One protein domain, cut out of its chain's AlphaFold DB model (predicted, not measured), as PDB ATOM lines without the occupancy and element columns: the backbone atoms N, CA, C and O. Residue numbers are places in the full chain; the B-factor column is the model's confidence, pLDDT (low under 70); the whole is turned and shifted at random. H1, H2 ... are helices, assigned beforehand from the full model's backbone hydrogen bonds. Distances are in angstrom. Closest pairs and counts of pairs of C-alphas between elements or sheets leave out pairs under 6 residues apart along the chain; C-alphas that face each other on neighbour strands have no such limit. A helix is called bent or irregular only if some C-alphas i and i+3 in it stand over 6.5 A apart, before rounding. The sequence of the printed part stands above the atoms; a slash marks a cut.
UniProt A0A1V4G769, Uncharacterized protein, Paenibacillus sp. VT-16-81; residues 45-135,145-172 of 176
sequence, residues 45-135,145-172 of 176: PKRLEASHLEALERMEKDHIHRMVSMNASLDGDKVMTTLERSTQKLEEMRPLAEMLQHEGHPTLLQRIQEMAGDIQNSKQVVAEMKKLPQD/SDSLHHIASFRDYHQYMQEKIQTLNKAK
ATOM      1  N   PRO A  45      -1.811   1.926  16.197       90.06
ATOM      2  CA  PRO A  45      -2.700   0.932  16.802       90.06
ATOM      3  C   PRO A  45      -2.683  -0.422  16.086       90.06
ATOM      4  O   PRO A  45      -2.754  -1.463  16.735       90.06
ATOM      5  N   LYS A  46      -2.489  -0.438  14.761       92.19
ATOM      6  CA  LYS A  46      -2.423  -1.665  13.958       92.19
ATOM      7  C   LYS A  46      -1.148  -2.460  14.224       92.19
ATOM      8  O   LYS A  46      -1.180  -3.685  14.331       92.19
ATOM      9  N   ARG A  47      -0.008  -1.774  14.338       92.94
ATOM     10  CA  ARG A  47       1.274  -2.394  14.711       92.94
ATOM     11  C   ARG A  47       1.272  -2.851  16.170       92.94
ATOM     12  O   ARG A  47       1.858  -3.889  16.477       92.94
ATOM     13  N   LEU A  48       0.586  -2.121  17.050       93.31
ATOM     14  CA  LEU A  48       0.390  -2.499  18.449       93.31
ATOM     15  C   LEU A  48      -0.504  -3.747  18.582       93.31
ATOM     16  O   LEU A  48      -0.133  -4.675  19.302       93.31
ATOM     17  N   GLU A  49      -1.614  -3.808  17.840       95.19
ATOM     18  CA  GLU A  49      -2.499  -4.977  17.703       95.19
ATOM     19  C   GLU A  49      -1.714  -6.205  17.209       95.19
ATOM     20  O   GLU A  49      -1.723  -7.249  17.863       95.19
ATOM     21  N   ALA A  50      -0.961  -6.065  16.111       95.50
ATOM     22  CA  ALA A  50      -0.140  -7.139  15.549       95.50
ATOM     23  C   ALA A  50       0.916  -7.664  16.541       95.50
ATOM     24  O   ALA A  50       1.025  -8.872  16.737       95.50
ATOM     25  N   SER A  51       1.638  -6.769  17.225       95.50
ATOM     26  CA  SER A  51       2.644  -7.134  18.237       95.50
ATOM     27  C   SER A  51       2.055  -7.997  19.366       95.50
ATOM     28  O   SER A  51       2.663  -8.984  19.791       95.50
ATOM     29  N   HIS A  52       0.834  -7.683  19.812       96.44
ATOM     30  CA  HIS A  52       0.148  -8.450  20.855       96.44
ATOM     31  C   HIS A  52      -0.448  -9.766  20.339       96.44
ATOM     32  O   HIS A  52      -0.411 -10.761  21.060       96.44
ATOM     33  N   LEU A  53      -0.909  -9.827  19.086       97.88
ATOM     34  CA  LEU A  53      -1.304 -11.088  18.446       97.88
ATOM     35  C   LEU A  53      -0.116 -12.062  18.339       97.88
ATOM     36  O   LEU A  53      -0.245 -13.226  18.715       97.88
ATOM     37  N   GLU A  54       1.067 -11.588  17.938       97.62
ATOM     38  CA  GLU A  54       2.284 -12.411  17.959       97.62
ATOM     39  C   GLU A  54       2.704 -12.802  19.394       97.62
ATOM     40  O   GLU A  54       3.283 -13.868  19.616       97.62
ATOM     41  N   ALA A  55       2.467 -11.947  20.395       96.81
ATOM     42  CA  ALA A  55       2.739 -12.275  21.797       96.81
ATOM     43  C   ALA A  55       1.816 -13.396  22.313       96.81
ATOM     44  O   ALA A  55       2.283 -14.295  23.018       96.81
ATOM     45  N   LEU A  56       0.541 -13.387  21.904       97.56
ATOM     46  CA  LEU A  56      -0.419 -14.459  22.167       97.56
ATOM     47  C   LEU A  56      -0.015 -15.774  21.494       97.56
ATOM     48  O   LEU A  56      -0.018 -16.804  22.166       97.56
ATOM     49  N   GLU A  57       0.401 -15.753  20.223       96.88
ATOM     50  CA  GLU A  57       0.864 -16.956  19.512       96.88
ATOM     51  C   GLU A  57       2.094 -17.579  20.197       96.88
ATOM     52  O   GLU A  57       2.128 -18.781  20.477       96.88
ATOM     53  N   ARG A  58       3.096 -16.757  20.549       96.62
ATOM     54  CA  ARG A  58       4.291 -17.215  21.284       96.62
ATOM     55  C   ARG A  58       3.933 -17.801  22.651       96.62
ATOM     56  O   ARG A  58       4.501 -18.822  23.036       96.62
ATOM     57  N   MET A  59       3.008 -17.167  23.378       96.81
ATOM     58  CA  MET A  59       2.509 -17.657  24.665       96.81
ATOM     59  C   MET A  59       1.804 -19.006  24.515       96.81
ATOM     60  O   MET A  59       2.099 -19.922  25.279       96.81
ATOM     61  N   GLU A  60       0.879 -19.121  23.562       96.69
ATOM     62  CA  GLU A  60       0.129 -20.346  23.288       96.69
ATOM     63  C   GLU A  60       1.086 -21.490  22.966       96.69
ATOM     64  O   GLU A  60       1.077 -22.503  23.658       96.69
ATOM     65  N   LYS A  61       2.011 -21.283  22.025       94.38
ATOM     66  CA  LYS A  61       3.013 -22.276  21.626       94.38
ATOM     67  C   LYS A  61       3.904 -22.744  22.784       94.38
ATOM     68  O   LYS A  61       4.132 -23.944  22.930       94.38
ATOM     69  N   ASP A  62       4.394 -21.827  23.621       93.56
ATOM     70  CA  ASP A  62       5.203 -22.150  24.808       93.56
ATOM     71  C   ASP A  62       4.395 -22.918  25.867       93.56
ATOM     72  O   ASP A  62       4.844 -23.943  26.387       93.56
ATOM     73  N   HIS A  63       3.181 -22.459  26.173       94.81
ATOM     74  CA  HIS A  63       2.310 -23.103  27.152       94.81
ATOM     75  C   HIS A  63       1.838 -24.489  26.668       94.81
ATOM     76  O   HIS A  63       1.835 -25.436  27.454       94.81
ATOM     77  N   ILE A  64       1.516 -24.643  25.380       92.81
ATOM     78  CA  ILE A  64       1.141 -25.919  24.756       92.81
ATOM     79  C   ILE A  64       2.314 -26.891  24.759       92.81
ATOM     80  O   ILE A  64       2.161 -27.996  25.274       92.81
ATOM     81  N   HIS A  65       3.502 -26.480  24.306       89.25
ATOM     82  CA  HIS A  65       4.705 -27.318  24.358       89.25
ATOM     83  C   HIS A  65       4.970 -27.851  25.779       89.25
ATOM     84  O   HIS A  65       5.247 -29.038  25.963       89.25
ATOM     85  N   ARG A  66       4.797 -27.005  26.806       87.50
ATOM     86  CA  ARG A  66       4.886 -27.422  28.214       87.50
ATOM     87  C   ARG A  66       3.818 -28.458  28.572       87.50
ATOM     88  O   ARG A  66       4.183 -29.525  29.053       87.50
ATOM     89  N   MET A  67       2.532 -28.195  28.331       89.12
ATOM     90  CA  MET A  67       1.443 -29.116  28.707       89.12
ATOM     91  C   MET A  67       1.469 -30.444  27.939       89.12
ATOM     92  O   MET A  67       1.143 -31.480  28.509       89.12
ATOM     93  N   VAL A  68       1.892 -30.430  26.675       84.50
ATOM     94  CA  VAL A  68       2.052 -31.619  25.821       84.50
ATOM     95  C   VAL A  68       3.240 -32.484  26.267       84.50
ATOM     96  O   VAL A  68       3.209 -33.701  26.107       84.50
ATOM     97  N   SER A  69       4.262 -31.882  26.888       78.69
ATOM     98  CA  SER A  69       5.379 -32.610  27.517       78.69
ATOM     99  C   SER A  69       5.061 -33.200  28.904       78.69
ATOM    100  O   SER A  69       5.855 -33.978  29.436       78.69
ATOM    101  N   MET A  70       3.926 -32.825  29.506       77.62
ATOM    102  CA  MET A  70       3.494 -33.273  30.835       77.62
ATOM    103  C   MET A  70       2.580 -34.495  30.745       77.62
ATOM    104  O   MET A  70       1.735 -34.596  29.854       77.62
ATOM    105  N   ASN A  71       2.655 -35.389  31.734       67.69
ATOM    106  CA  ASN A  71       1.718 -36.499  31.793       67.69
ATOM    107  C   ASN A  71       0.394 -36.049  32.419       67.69
ATOM    108  O   ASN A  71       0.268 -36.070  33.636       67.69
ATOM    109  N   ALA A  72      -0.599 -35.664  31.615       61.28
ATOM    110  CA  ALA A  72      -1.825 -35.006  32.088       61.28
ATOM    111  C   ALA A  72      -2.618 -35.731  33.207       61.28
ATOM    112  O   ALA A  72      -3.419 -35.081  33.877       61.28
ATOM    113  N   SER A  73      -2.396 -37.029  33.461       58.12
ATOM    114  CA  SER A  73      -2.984 -37.731  34.616       58.12
ATOM    115  C   SER A  73      -2.149 -37.701  35.909       58.12
ATOM    116  O   SER A  73      -2.727 -37.809  36.989       58.12
ATOM    117  N   LEU A  74      -0.823 -37.519  35.837       66.50
ATOM    118  CA  LEU A  74       0.076 -37.381  37.002       66.50
ATOM    119  C   LEU A  74       0.462 -35.917  37.277       66.50
ATOM    120  O   LEU A  74       0.624 -35.505  38.419       66.50
ATOM    121  N   ASP A  75       0.590 -35.133  36.211       79.31
ATOM    122  CA  ASP A  75       0.945 -33.716  36.187       79.31
ATOM    123  C   ASP A  75      -0.287 -32.814  35.987       79.31
ATOM    124  O   ASP A  75      -0.138 -31.624  35.717       79.31
ATOM    125  N   GLY A  76      -1.509 -33.350  36.108       82.75
ATOM    126  CA  GLY A  76      -2.758 -32.634  35.808       82.75
ATOM    127  C   GLY A  76      -2.928 -31.302  36.552       82.75
ATOM    128  O   GLY A  76      -3.511 -30.368  36.010       82.75
ATOM    129  N   ASP A  77      -2.348 -31.165  37.747       88.62
ATOM    130  CA  ASP A  77      -2.300 -29.891  38.478       88.62
ATOM    131  C   ASP A  77      -1.315 -28.882  37.862       88.62
ATOM    132  O   ASP A  77      -1.622 -27.698  37.775       88.62
ATOM    133  N   LYS A  78      -0.169 -29.331  37.332       89.56
ATOM    134  CA  LYS A  78       0.783 -28.472  36.600       89.56
ATOM    135  C   LYS A  78       0.198 -28.007  35.265       89.56
ATOM    136  O   LYS A  78       0.421 -26.863  34.861       89.56
ATOM    137  N   VAL A  79      -0.575 -28.873  34.604       91.31
ATOM    138  CA  VAL A  79      -1.373 -28.525  33.421       91.31
ATOM    139  C   VAL A  79      -2.426 -27.479  33.799       91.31
ATOM    140  O   VAL A  79      -2.469 -26.424  33.170       91.31
ATOM    141  N   MET A  80      -3.197 -27.695  34.873       94.00
ATOM    142  CA  MET A  80      -4.189 -26.727  35.362       94.00
ATOM    143  C   MET A  80      -3.557 -25.361  35.671       94.00
ATOM    144  O   MET A  80      -3.993 -24.360  35.111       94.00
ATOM    145  N   THR A  81      -2.456 -25.310  36.428       94.81
ATOM    146  CA  THR A  81      -1.712 -24.064  36.706       94.81
ATOM    147  C   THR A  81      -1.150 -23.404  35.441       94.81
ATOM    148  O   THR A  81      -0.998 -22.182  35.383       94.81
ATOM    149  N   THR A  82      -0.852 -24.175  34.392       95.25
ATOM    150  CA  THR A  82      -0.439 -23.618  33.094       95.25
ATOM    151  C   THR A  82      -1.631 -23.007  32.353       95.25
ATOM    152  O   THR A  82      -1.518 -21.891  31.846       95.25
ATOM    153  N   LEU A  83      -2.799 -23.653  32.370       96.56
ATOM    154  CA  LEU A  83      -4.055 -23.105  31.842       96.56
ATOM    155  C   LEU A  83      -4.532 -21.873  32.635       96.56
ATOM    156  O   LEU A  83      -5.027 -20.918  32.047       96.56
ATOM    157  N   GLU A  84      -4.347 -21.840  33.953       97.94
ATOM    158  CA  GLU A  84      -4.638 -20.681  34.810       97.94
ATOM    159  C   GLU A  84      -3.718 -19.498  34.501       97.94
ATOM    160  O   GLU A  84      -4.212 -18.400  34.253       97.94
ATOM    161  N   ARG A  85      -2.401 -19.725  34.395       97.50
ATOM    162  CA  ARG A  85      -1.441 -18.705  33.933       97.50
ATOM    163  C   ARG A  85      -1.739 -18.227  32.507       97.50
ATOM    164  O   ARG A  85      -1.459 -17.078  32.181       97.50
ATOM    165  N   SER A  86      -2.296 -19.094  31.659       97.62
ATOM    166  CA  SER A  86      -2.778 -18.713  30.324       97.62
ATOM    167  C   SER A  86      -3.964 -17.756  30.436       97.62
ATOM    168  O   SER A  86      -3.926 -16.686  29.842       97.62
ATOM    169  N   THR A  87      -4.971 -18.085  31.258       98.19
ATOM    170  CA  THR A  87      -6.106 -17.186  31.535       98.19
ATOM    171  C   THR A  87      -5.632 -15.841  32.084       98.19
ATOM    172  O   THR A  87      -6.029 -14.818  31.548       98.19
ATOM    173  N   GLN A  88      -4.747 -15.825  33.087       98.19
ATOM    174  CA  GLN A  88      -4.252 -14.582  33.689       98.19
ATOM    175  C   GLN A  88      -3.651 -13.632  32.640       98.19
ATOM    176  O   GLN A  88      -4.037 -12.469  32.591       98.19
ATOM    177  N   LYS A  89      -2.783 -14.132  31.751       97.69
ATOM    178  CA  LYS A  89      -2.194 -13.324  30.670       97.69
ATOM    179  C   LYS A  89      -3.244 -12.765  29.697       97.69
ATOM    180  O   LYS A  89      -3.085 -11.654  29.202       97.69
ATOM    181  N   LEU A  90      -4.319 -13.512  29.421       98.19
ATOM    182  CA  LEU A  90      -5.434 -13.028  28.594       98.19
ATOM    183  C   LEU A  90      -6.231 -11.910  29.281       98.19
ATOM    184  O   LEU A  90      -6.634 -10.961  28.613       98.19
ATOM    185  N   GLU A  91      -6.436 -11.997  30.599       97.88
ATOM    186  CA  GLU A  91      -7.049 -10.918  31.387       97.88
ATOM    187  C   GLU A  91      -6.138  -9.675  31.427       97.88
ATOM    188  O   GLU A  91      -6.615  -8.563  31.220       97.88
ATOM    189  N   GLU A  92      -4.823  -9.855  31.608       97.25
ATOM    190  CA  GLU A  92      -3.815  -8.779  31.604       97.25
ATOM    191  C   GLU A  92      -3.774  -8.005  30.272       97.25
ATOM    192  O   GLU A  92      -3.565  -6.792  30.269       97.25
ATOM    193  N   MET A  93      -4.016  -8.678  29.140       95.31
ATOM    194  CA  MET A  93      -4.061  -8.051  27.810       95.31
ATOM    195  C   MET A  93      -5.437  -7.477  27.424       95.31
ATOM    196  O   MET A  93      -5.516  -6.705  26.465       95.31
ATOM    197  N   ARG A  94      -6.523  -7.803  28.146       97.00
ATOM    198  CA  ARG A  94      -7.884  -7.379  27.763       97.00
ATOM    199  C   ARG A  94      -8.081  -5.853  27.710       97.00
ATOM    200  O   ARG A  94      -8.618  -5.412  26.697       97.00
ATOM    201  N   PRO A  95      -7.637  -5.031  28.684       97.12
ATOM    202  CA  PRO A  95      -7.903  -3.587  28.655       97.12
ATOM    203  C   PRO A  95      -7.300  -2.877  27.432       97.12
ATOM    204  O   PRO A  95      -7.900  -1.958  26.878       97.12
ATOM    205  N   LEU A  96      -6.131  -3.336  26.969       95.44
ATOM    206  CA  LEU A  96      -5.520  -2.856  25.728       95.44
ATOM    207  C   LEU A  96      -6.336  -3.288  24.501       95.44
ATOM    208  O   LEU A  96      -6.540  -2.499  23.585       95.44
ATOM    209  N   ALA A  97      -6.828  -4.524  24.487       96.94
ATOM    210  CA  ALA A  97      -7.641  -5.044  23.395       96.94
ATOM    211  C   ALA A  97      -9.020  -4.362  23.287       96.94
ATOM    212  O   ALA A  97      -9.523  -4.168  22.183       96.94
ATOM    213  N   GLU A  98      -9.610  -3.959  24.413       97.06
ATOM    214  CA  GLU A  98     -10.836  -3.151  24.470       97.06
ATOM    215  C   GLU A  98     -10.590  -1.721  23.959       97.06
ATOM    216  O   GLU A  98     -11.356  -1.224  23.133       97.06
ATOM    217  N   MET A  99      -9.478  -1.087  24.353       96.50
ATOM    218  CA  MET A  99      -9.068   0.216  23.808       96.50
ATOM    219  C   MET A  99      -8.852   0.153  22.288       96.50
ATOM    220  O   MET A  99      -9.414   0.964  21.555       96.50
ATOM    221  N   LEU A 100      -8.113  -0.851  21.805       94.94
ATOM    222  CA  LEU A 100      -7.894  -1.079  20.375       94.94
ATOM    223  C   LEU A 100      -9.214  -1.341  19.630       94.94
ATOM    224  O   LEU A 100      -9.428  -0.768  18.564       94.94
ATOM    225  N   GLN A 101     -10.155  -2.106  20.199       96.31
ATOM    226  CA  GLN A 101     -11.483  -2.284  19.597       96.31
ATOM    227  C   GLN A 101     -12.208  -0.942  19.396       96.31
ATOM    228  O   GLN A 101     -12.805  -0.736  18.337       96.31
ATOM    229  N   HIS A 102     -12.140  -0.021  20.363       95.38
ATOM    230  CA  HIS A 102     -12.727   1.318  20.226       95.38
ATOM    231  C   HIS A 102     -12.045   2.178  19.146       95.38
ATOM    232  O   HIS A 102     -12.705   3.021  18.541       95.38
ATOM    233  N   GLU A 103     -10.766   1.932  18.851       92.12
ATOM    234  CA  GLU A 103     -10.016   2.563  17.754       92.12
ATOM    235  C   GLU A 103     -10.221   1.873  16.386       92.12
ATOM    236  O   GLU A 103      -9.667   2.315  15.380       92.12
ATOM    237  N   GLY A 104     -11.038   0.814  16.313       94.94
ATOM    238  CA  GLY A 104     -11.309   0.059  15.081       94.94
ATOM    239  C   GLY A 104     -10.418  -1.172  14.867       94.94
ATOM    240  O   GLY A 104     -10.421  -1.738  13.774       94.94
ATOM    241  N   HIS A 105      -9.703  -1.612  15.905       95.31
ATOM    242  CA  HIS A 105      -8.760  -2.735  15.929       95.31
ATOM    243  C   HIS A 105      -9.258  -3.886  16.839       95.31
ATOM    244  O   HIS A 105      -8.773  -4.067  17.958       95.31
ATOM    245  N   PRO A 106     -10.285  -4.657  16.415       96.69
ATOM    246  CA  PRO A 106     -10.965  -5.642  17.264       96.69
ATOM    247  C   PRO A 106     -10.273  -7.014  17.337       96.69
ATOM    248  O   PRO A 106     -10.691  -7.859  18.132       96.69
ATOM    249  N   THR A 107      -9.265  -7.280  16.501       98.12
ATOM    250  CA  THR A 107      -8.731  -8.633  16.262       98.12
ATOM    251  C   THR A 107      -8.062  -9.195  17.511       98.12
ATOM    252  O   THR A 107      -8.214 -10.377  17.819       98.12
ATOM    253  N   LEU A 108      -7.367  -8.341  18.272       97.88
ATOM    254  CA  LEU A 108      -6.764  -8.738  19.543       97.88
ATOM    255  C   LEU A 108      -7.827  -9.175  20.563       97.88
ATOM    256  O   LEU A 108      -7.649 -10.195  21.226       97.88
ATOM    257  N   LEU A 109      -8.948  -8.451  20.662       98.44
ATOM    258  CA  LEU A 109     -10.008  -8.785  21.617       98.44
ATOM    259  C   LEU A 109     -10.736 -10.070  21.213       98.44
ATOM    260  O   LEU A 109     -10.989 -10.915  22.071       98.44
ATOM    261  N   GLN A 110     -10.997 -10.257  19.915       98.50
ATOM    262  CA  GLN A 110     -11.531 -11.514  19.393       98.50
ATOM    263  C   GLN A 110     -10.594 -12.687  19.725       98.50
ATOM    264  O   GLN A 110     -11.046 -13.682  20.290       98.50
ATOM    265  N   ARG A 111      -9.284 -12.567  19.457       98.12
ATOM    266  CA  ARG A 111      -8.325 -13.648  19.737       98.12
ATOM    267  C   ARG A 111      -8.235 -13.966  21.233       98.12
ATOM    268  O   ARG A 111      -8.179 -15.138  21.600       98.12
ATOM    269  N   ILE A 112      -8.294 -12.953  22.101       98.50
ATOM    270  CA  ILE A 112      -8.379 -13.132  23.560       98.50
ATOM    271  C   ILE A 112      -9.637 -13.922  23.956       98.50
ATOM    272  O   ILE A 112      -9.549 -14.818  24.795       98.50
ATOM    273  N   GLN A 113     -10.794 -13.626  23.357       98.38
ATOM    274  CA  GLN A 113     -12.055 -14.321  23.643       98.38
ATOM    275  C   GLN A 113     -12.044 -15.780  23.151       98.38
ATOM    276  O   GLN A 113     -12.430 -16.674  23.906       98.38
ATOM    277  N   GLU A 114     -11.543 -16.035  21.938       98.25
ATOM    278  CA  GLU A 114     -11.347 -17.387  21.389       98.25
ATOM    279  C   GLU A 114     -10.452 -18.237  22.300       98.25
ATOM    280  O   GLU A 114     -10.866 -19.291  22.788       98.25
ATOM    281  N   MET A 115      -9.243 -17.742  22.594       98.38
ATOM    282  CA  MET A 115      -8.268 -18.456  23.421       98.38
ATOM    283  C   MET A 115      -8.782 -18.680  24.845       98.38
ATOM    284  O   MET A 115      -8.528 -19.735  25.424       98.38
ATOM    285  N   ALA A 116      -9.533 -17.731  25.414       98.38
ATOM    286  CA  ALA A 116     -10.163 -17.917  26.718       98.38
ATOM    287  C   ALA A 116     -11.169 -19.081  26.695       98.38
ATOM    288  O   ALA A 116     -11.167 -19.895  27.620       98.38
ATOM    289  N   GLY A 117     -11.969 -19.207  25.631       98.19
ATOM    290  CA  GLY A 117     -12.860 -20.349  25.413       98.19
ATOM    291  C   GLY A 117     -12.103 -21.677  25.332       98.19
ATOM    292  O   GLY A 117     -12.378 -22.593  26.111       98.19
ATOM    293  N   ASP A 118     -11.095 -21.764  24.463       98.06
ATOM    294  CA  ASP A 118     -10.286 -22.979  24.274       98.06
ATOM    295  C   ASP A 118      -9.528 -23.400  25.551       98.06
ATOM    296  O   ASP A 118      -9.418 -24.592  25.864       98.06
ATOM    297  N   ILE A 119      -9.063 -22.434  26.351       98.00
ATOM    298  CA  ILE A 119      -8.458 -22.682  27.667       98.00
ATOM    299  C   ILE A 119      -9.490 -23.235  28.658       98.00
ATOM    300  O   ILE A 119      -9.179 -24.182  29.380       98.00
ATOM    301  N   GLN A 120     -10.710 -22.693  28.718       98.12
ATOM    302  CA  GLN A 120     -11.746 -23.217  29.621       98.12
ATOM    303  C   GLN A 120     -12.191 -24.629  29.209       98.12
ATOM    304  O   GLN A 120     -12.309 -25.506  30.068       98.12
ATOM    305  N   ASN A 121     -12.327 -24.884  27.907       96.75
ATOM    306  CA  ASN A 121     -12.589 -26.215  27.354       96.75
ATOM    307  C   ASN A 121     -11.452 -27.200  27.702       96.75
ATOM    308  O   ASN A 121     -11.705 -28.343  28.087       96.75
ATOM    309  N   SER A 122     -10.192 -26.751  27.655       94.69
ATOM    310  CA  SER A 122      -9.034 -27.537  28.111       94.69
ATOM    311  C   SER A 122      -9.098 -27.851  29.611       94.69
ATOM    312  O   SER A 122      -8.876 -28.995  30.010       94.69
ATOM    313  N   LYS A 123      -9.439 -26.868  30.461       95.25
ATOM    314  CA  LYS A 123      -9.541 -27.056  31.922       95.25
ATOM    315  C   LYS A 123     -10.603 -28.088  32.298       95.25
ATOM    316  O   LYS A 123     -10.348 -28.922  33.163       95.25
ATOM    317  N   GLN A 124     -11.766 -28.055  31.643       94.31
ATOM    318  CA  GLN A 124     -12.850 -29.014  31.879       94.31
ATOM    319  C   GLN A 124     -12.387 -30.452  31.612       94.31
ATOM    320  O   GLN A 124     -12.487 -31.302  32.496       94.31
ATOM    321  N   VAL A 125     -11.781 -30.703  30.449       90.38
ATOM    322  CA  VAL A 125     -11.308 -32.040  30.059       90.38
ATOM    323  C   VAL A 125     -10.156 -32.521  30.952       90.38
ATOM    324  O   VAL A 125     -10.145 -33.677  31.368       90.38
ATOM    325  N   VAL A 126      -9.229 -31.649  31.365       89.50
ATOM    326  CA  VAL A 126      -8.196 -32.004  32.364       89.50
ATOM    327  C   VAL A 126      -8.829 -32.374  33.716       89.50
ATOM    328  O   VAL A 126      -8.427 -33.357  34.343       89.50
ATOM    329  N   ALA A 127      -9.861 -31.646  34.152       90.44
ATOM    330  CA  ALA A 127     -10.599 -31.953  35.378       90.44
ATOM    331  C   ALA A 127     -11.454 -33.233  35.279       90.44
ATOM    332  O   ALA A 127     -11.759 -33.836  36.308       90.44
ATOM    333  N   GLU A 128     -11.835 -33.677  34.079       88.00
ATOM    334  CA  GLU A 128     -12.441 -34.993  33.844       88.00
ATOM    335  C   GLU A 128     -11.401 -36.117  33.822       88.00
ATOM    336  O   GLU A 128     -11.587 -37.121  34.510       88.00
ATOM    337  N   MET A 129     -10.268 -35.926  33.138       81.81
ATOM    338  CA  MET A 129      -9.165 -36.895  33.090       81.81
ATOM    339  C   MET A 129      -8.674 -37.265  34.499       81.81
ATOM    340  O   MET A 129      -8.467 -38.441  34.794       81.81
ATOM    341  N   LYS A 130      -8.579 -36.279  35.405       81.56
ATOM    342  CA  LYS A 130      -8.233 -36.483  36.827       81.56
ATOM    343  C   LYS A 130      -9.220 -37.364  37.613       81.56
ATOM    344  O   LYS A 130      -8.863 -37.825  38.693       81.56
ATOM    345  N   LYS A 131     -10.447 -37.583  37.124       81.50
ATOM    346  CA  LYS A 131     -11.465 -38.441  37.766       81.50
ATOM    347  C   LYS A 131     -11.414 -39.891  37.273       81.50
ATOM    348  O   LYS A 131     -12.049 -40.753  37.880       81.50
ATOM    349  N   LEU A 132     -10.705 -40.172  36.177       73.88
ATOM    350  CA  LEU A 132     -10.604 -41.523  35.626       73.88
ATOM    351  C   LEU A 132      -9.603 -42.357  36.444       73.88
ATOM    352  O   LEU A 132      -8.462 -41.918  36.626       73.88
ATOM    353  N   PRO A 133      -9.989 -43.557  36.926       61.03
ATOM    354  CA  PRO A 133      -9.114 -44.393  37.739       61.03
ATOM    355  C   PRO A 133      -7.862 -44.777  36.947       61.03
ATOM    356  O   PRO A 133      -7.946 -45.361  35.867       61.03
ATOM    357  N   GLN A 134      -6.701 -44.428  37.496       63.72
ATOM    358  CA  GLN A 134      -5.403 -44.702  36.891       63.72
ATOM    359  C   GLN A 134      -4.962 -46.126  37.227       63.72
ATOM    360  O   GLN A 134      -4.145 -46.326  38.128       63.72
ATOM    361  N   ASP A 135      -5.473 -47.111  36.485       49.69
ATOM    362  CA  ASP A 135      -4.751 -48.379  36.383       49.69
ATOM    363  C   ASP A 135      -3.359 -48.081  35.801       49.69
ATOM    364  O   ASP A 135      -3.207 -47.309  34.849       49.69
ATOM    365  N   SER A 145       5.448 -39.883  19.501       50.31
ATOM    366  CA  SER A 145       5.922 -38.491  19.349       50.31
ATOM    367  C   SER A 145       5.228 -37.759  18.202       50.31
ATOM    368  O   SER A 145       4.826 -36.611  18.367       50.31
ATOM    369  N   ASP A 146       4.995 -38.457  17.090       52.56
ATOM    370  CA  ASP A 146       4.369 -37.904  15.888       52.56
ATOM    371  C   ASP A 146       2.959 -37.370  16.174       52.56
ATOM    372  O   ASP A 146       2.592 -36.298  15.702       52.56
ATOM    373  N   SER A 147       2.199 -38.040  17.051       53.25
ATOM    374  CA  SER A 147       0.864 -37.568  17.456       53.25
ATOM    375  C   SER A 147       0.884 -36.234  18.214       53.25
ATOM    376  O   SER A 147      -0.119 -35.525  18.236       53.25
ATOM    377  N   LEU A 148       2.025 -35.868  18.808       59.97
ATOM    378  CA  LEU A 148       2.203 -34.619  19.549       59.97
ATOM    379  C   LEU A 148       2.657 -33.462  18.641       59.97
ATOM    380  O   LEU A 148       2.493 -32.304  19.013       59.97
ATOM    381  N   HIS A 149       3.167 -33.745  17.435       63.84
ATOM    382  CA  HIS A 149       3.558 -32.725  16.451       63.84
ATOM    383  C   HIS A 149       2.368 -31.970  15.830       63.84
ATOM    384  O   HIS A 149       2.574 -30.966  15.149       63.84
ATOM    385  N   HIS A 150       1.135 -32.414  16.091       75.94
ATOM    386  CA  HIS A 150      -0.096 -31.776  15.619       75.94
ATOM    387  C   HIS A 150      -0.790 -30.892  16.669       75.94
ATOM    388  O   HIS A 150      -1.716 -30.165  16.324       75.94
ATOM    389  N   ILE A 151      -0.356 -30.927  17.935       87.94
ATOM    390  CA  ILE A 151      -0.974 -30.142  19.012       87.94
ATOM    391  C   ILE A 151      -0.284 -28.773  19.083       87.94
ATOM    392  O   ILE A 151       0.780 -28.643  19.689       87.94
ATOM    393  N   ALA A 152      -0.875 -27.759  18.446       89.31
ATOM    394  CA  ALA A 152      -0.300 -26.415  18.348       89.31
ATOM    395  C   ALA A 152      -1.054 -25.352  19.169       89.31
ATOM    396  O   ALA A 152      -0.435 -24.383  19.608       89.31
ATOM    397  N   SER A 153      -2.358 -25.539  19.396       94.50
ATOM    398  CA  SER A 153      -3.246 -24.596  20.089       94.50
ATOM    399  C   SER A 153      -3.988 -25.222  21.277       94.50
ATOM    400  O   SER A 153      -4.087 -26.449  21.397       94.50
ATOM    401  N   PHE A 154      -4.567 -24.384  22.144       96.00
ATOM    402  CA  PHE A 154      -5.419 -24.839  23.255       96.00
ATOM    403  C   PHE A 154      -6.613 -25.675  22.771       96.00
ATOM    404  O   PHE A 154      -7.000 -26.640  23.432       96.00
ATOM    405  N   ARG A 155      -7.146 -25.376  21.582       96.12
ATOM    406  CA  ARG A 155      -8.226 -26.144  20.955       96.12
ATOM    407  C   ARG A 155      -7.797 -27.569  20.610       96.12
ATOM    408  O   ARG A 155      -8.513 -28.517  20.927       96.12
ATOM    409  N   ASP A 156      -6.626 -27.722  19.996       93.06
ATOM    410  CA  ASP A 156      -6.113 -29.032  19.576       93.06
ATOM    411  C   ASP A 156      -5.752 -29.883  20.811       93.06
ATOM    412  O   ASP A 156      -5.992 -31.090  20.839       93.06
ATOM    413  N   TYR A 157      -5.248 -29.245  21.877       91.44
ATOM    414  CA  TYR A 157      -4.989 -29.900  23.164       91.44
ATOM    415  C   TYR A 157      -6.280 -30.402  23.826       91.44
ATOM    416  O   TYR A 157      -6.337 -31.549  24.276       91.44
ATOM    417  N   HIS A 158      -7.334 -29.578  23.844       92.25
ATOM    418  CA  HIS A 158      -8.666 -29.982  24.297       92.25
ATOM    419  C   HIS A 158      -9.195 -31.190  23.500       92.25
ATOM    420  O   HIS A 158      -9.620 -32.174  24.109       92.25
ATOM    421  N   GLN A 159      -9.116 -31.153  22.164       91.81
ATOM    422  CA  GLN A 159      -9.567 -32.244  21.289       91.81
ATOM    423  C   GLN A 159      -8.811 -33.552  21.567       91.81
ATOM    424  O   GLN A 159      -9.439 -34.568  21.866       91.81
ATOM    425  N   TYR A 160      -7.473 -33.514  21.574       88.50
ATOM    426  CA  TYR A 160      -6.625 -34.668  21.894       88.50
ATOM    427  C   TYR A 160      -6.976 -35.286  23.254       88.50
ATOM    428  O   TYR A 160      -7.150 -36.500  23.379       88.50
ATOM    429  N   MET A 161      -7.110 -34.455  24.291       86.12
ATOM    430  CA  MET A 161      -7.450 -34.926  25.632       86.12
ATOM    431  C   MET A 161      -8.859 -35.539  25.689       86.12
ATOM    432  O   MET A 161      -9.060 -36.545  26.375       86.12
ATOM    433  N   GLN A 162      -9.815 -35.002  24.927       89.94
ATOM    434  CA  GLN A 162     -11.180 -35.523  24.857       89.94
ATOM    435  C   GLN A 162     -11.237 -36.895  24.164       89.94
ATOM    436  O   GLN A 162     -11.920 -37.803  24.645       89.94
ATOM    437  N   GLU A 163     -10.467 -37.099  23.091       87.56
ATOM    438  CA  GLU A 163     -10.311 -38.407  22.438       87.56
ATOM    439  C   GLU A 163      -9.695 -39.457  23.377       87.56
ATOM    440  O   GLU A 163     -10.132 -40.615  23.399       87.56
ATOM    441  N   LYS A 164      -8.716 -39.066  24.211       83.06
ATOM    442  CA  LYS A 164      -8.150 -39.953  25.241       83.06
ATOM    443  C   LYS A 164      -9.205 -40.372  26.266       83.06
ATOM    444  O   LYS A 164      -9.323 -41.568  26.533       83.06
ATOM    445  N   ILE A 165     -10.012 -39.441  26.784       84.12
ATOM    446  CA  ILE A 165     -11.106 -39.754  27.723       84.12
ATOM    447  C   ILE A 165     -12.125 -40.715  27.097       84.12
ATOM    448  O   ILE A 165     -12.483 -41.719  27.716       84.12
ATOM    449  N   GLN A 166     -12.553 -40.465  25.855       86.31
ATOM    450  CA  GLN A 166     -13.471 -41.361  25.139       86.31
ATOM    451  C   GLN A 166     -12.882 -42.769  24.964       86.31
ATOM    452  O   GLN A 166     -13.573 -43.761  25.199       86.31
ATOM    453  N   THR A 167     -11.597 -42.864  24.611       83.56
ATOM    454  CA  THR A 167     -10.889 -44.142  24.435       83.56
ATOM    455  C   THR A 167     -10.822 -44.940  25.740       83.56
ATOM    456  O   THR A 167     -11.116 -46.136  25.746       83.56
ATOM    457  N   LEU A 168     -10.497 -44.284  26.859       77.12
ATOM    458  CA  LEU A 168     -10.421 -44.905  28.187       77.12
ATOM    459  C   LEU A 168     -11.793 -45.387  28.677       77.12
ATOM    460  O   LEU A 168     -11.924 -46.517  29.149       77.12
ATOM    461  N   ASN A 169     -12.832 -44.566  28.509       81.00
ATOM    462  CA  ASN A 169     -14.203 -44.943  28.850       81.00
ATOM    463  C   ASN A 169     -14.692 -46.126  27.999       81.00
ATOM    464  O   ASN A 169     -15.294 -47.057  28.536       81.00
ATOM    465  N   LYS A 170     -14.371 -46.143  26.696       77.81
ATOM    466  CA  LYS A 170     -14.690 -47.266  25.807       77.81
ATOM    467  C   LYS A 170     -13.978 -48.552  26.234       77.81
ATOM    468  O   LYS A 170     -14.629 -49.591  26.308       77.81
ATOM    469  N   ALA A 171     -12.687 -48.487  26.566       70.62
ATOM    470  CA  ALA A 171     -11.938 -49.638  27.071       70.62
ATOM    471  C   ALA A 171     -12.571 -50.207  28.353       70.62
ATOM    472  O   ALA A 171     -12.845 -51.403  28.417       70.62
ATOM    473  N   LYS A 172     -12.919 -49.345  29.320       66.81
ATOM    474  CA  LYS A 172     -13.610 -49.742  30.558       66.81
ATOM    475  C   LYS A 172     -14.975 -50.400  30.303       66.81
ATOM    476  O   LYS A 172     -15.345 -51.320  31.026       66.81
TER     477      LYS A 172
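Overview. This is residues 45 to 135 and 145 to 172 of the 176 residues of an uncharacterized protein of Paenibacillus sp. VT-16-81 (UniProt A0A1V4G769). A slender rod of helices: H1, H2a and H3 form an up-and-down bundle, and H5 packs on H3 and reaches past its end. H2b, the short arm of bent H2, turns aside at the rod's other end. The printed part has 119 residues with five named helices, H1 to H5, all helix, only just compact, close to loose, with a radius of gyration of the C-alphas of 16.0 A and spans of 54 by 26 by 21 A.

Arrangement. H1, residues 45 to 68, and arm H2a, residues 76 to 92, form a helical hairpin: residues 59 to 67 alone of H1 touch H2a, closest C-alphas Met 67 and Val 79, 5.5 A, at a shallow tilt of 6 degrees. H3, residues 107 to 129, touches H2a, opposite ways at a shallow 18 degrees, closest C-alphas Leu 90 and Ile 112, 5.8 A. H5, residues 154 to 172, touches H3, the same way at a shallow 20 degrees, closest C-alphas Ser 122 and His 158, 4.5 A. In H1, H2a, H3 and H5 every O i to N i+4 pair is within hydrogen-bond range.

Along the chain. H1 spans 34.1 A from C-alpha 45 at (-2.700, 0.932, 16.802). H2, residues 76 to 102, assigned as one helix by its hydrogen bonds, is bent: C-alphas 92 and 95 are 7.2 A apart; arm H2b is residues 95 to 102. H3 spans 32.9 A. H4 is residues 145 to 148. H5 spans 27.2 A, ending at (-13.610, -49.742, 30.558).

Size, cuts and confidence. The farthest C-alphas, Glu 103 and Asp 135, are 54.5 A apart. Residues 136 to 144 are not printed; C-alphas 135 and 145 are 22.4 A apart. pLDDT is under 70 at residues 71 to 74, 133 to 135, 145 to 149 and 172.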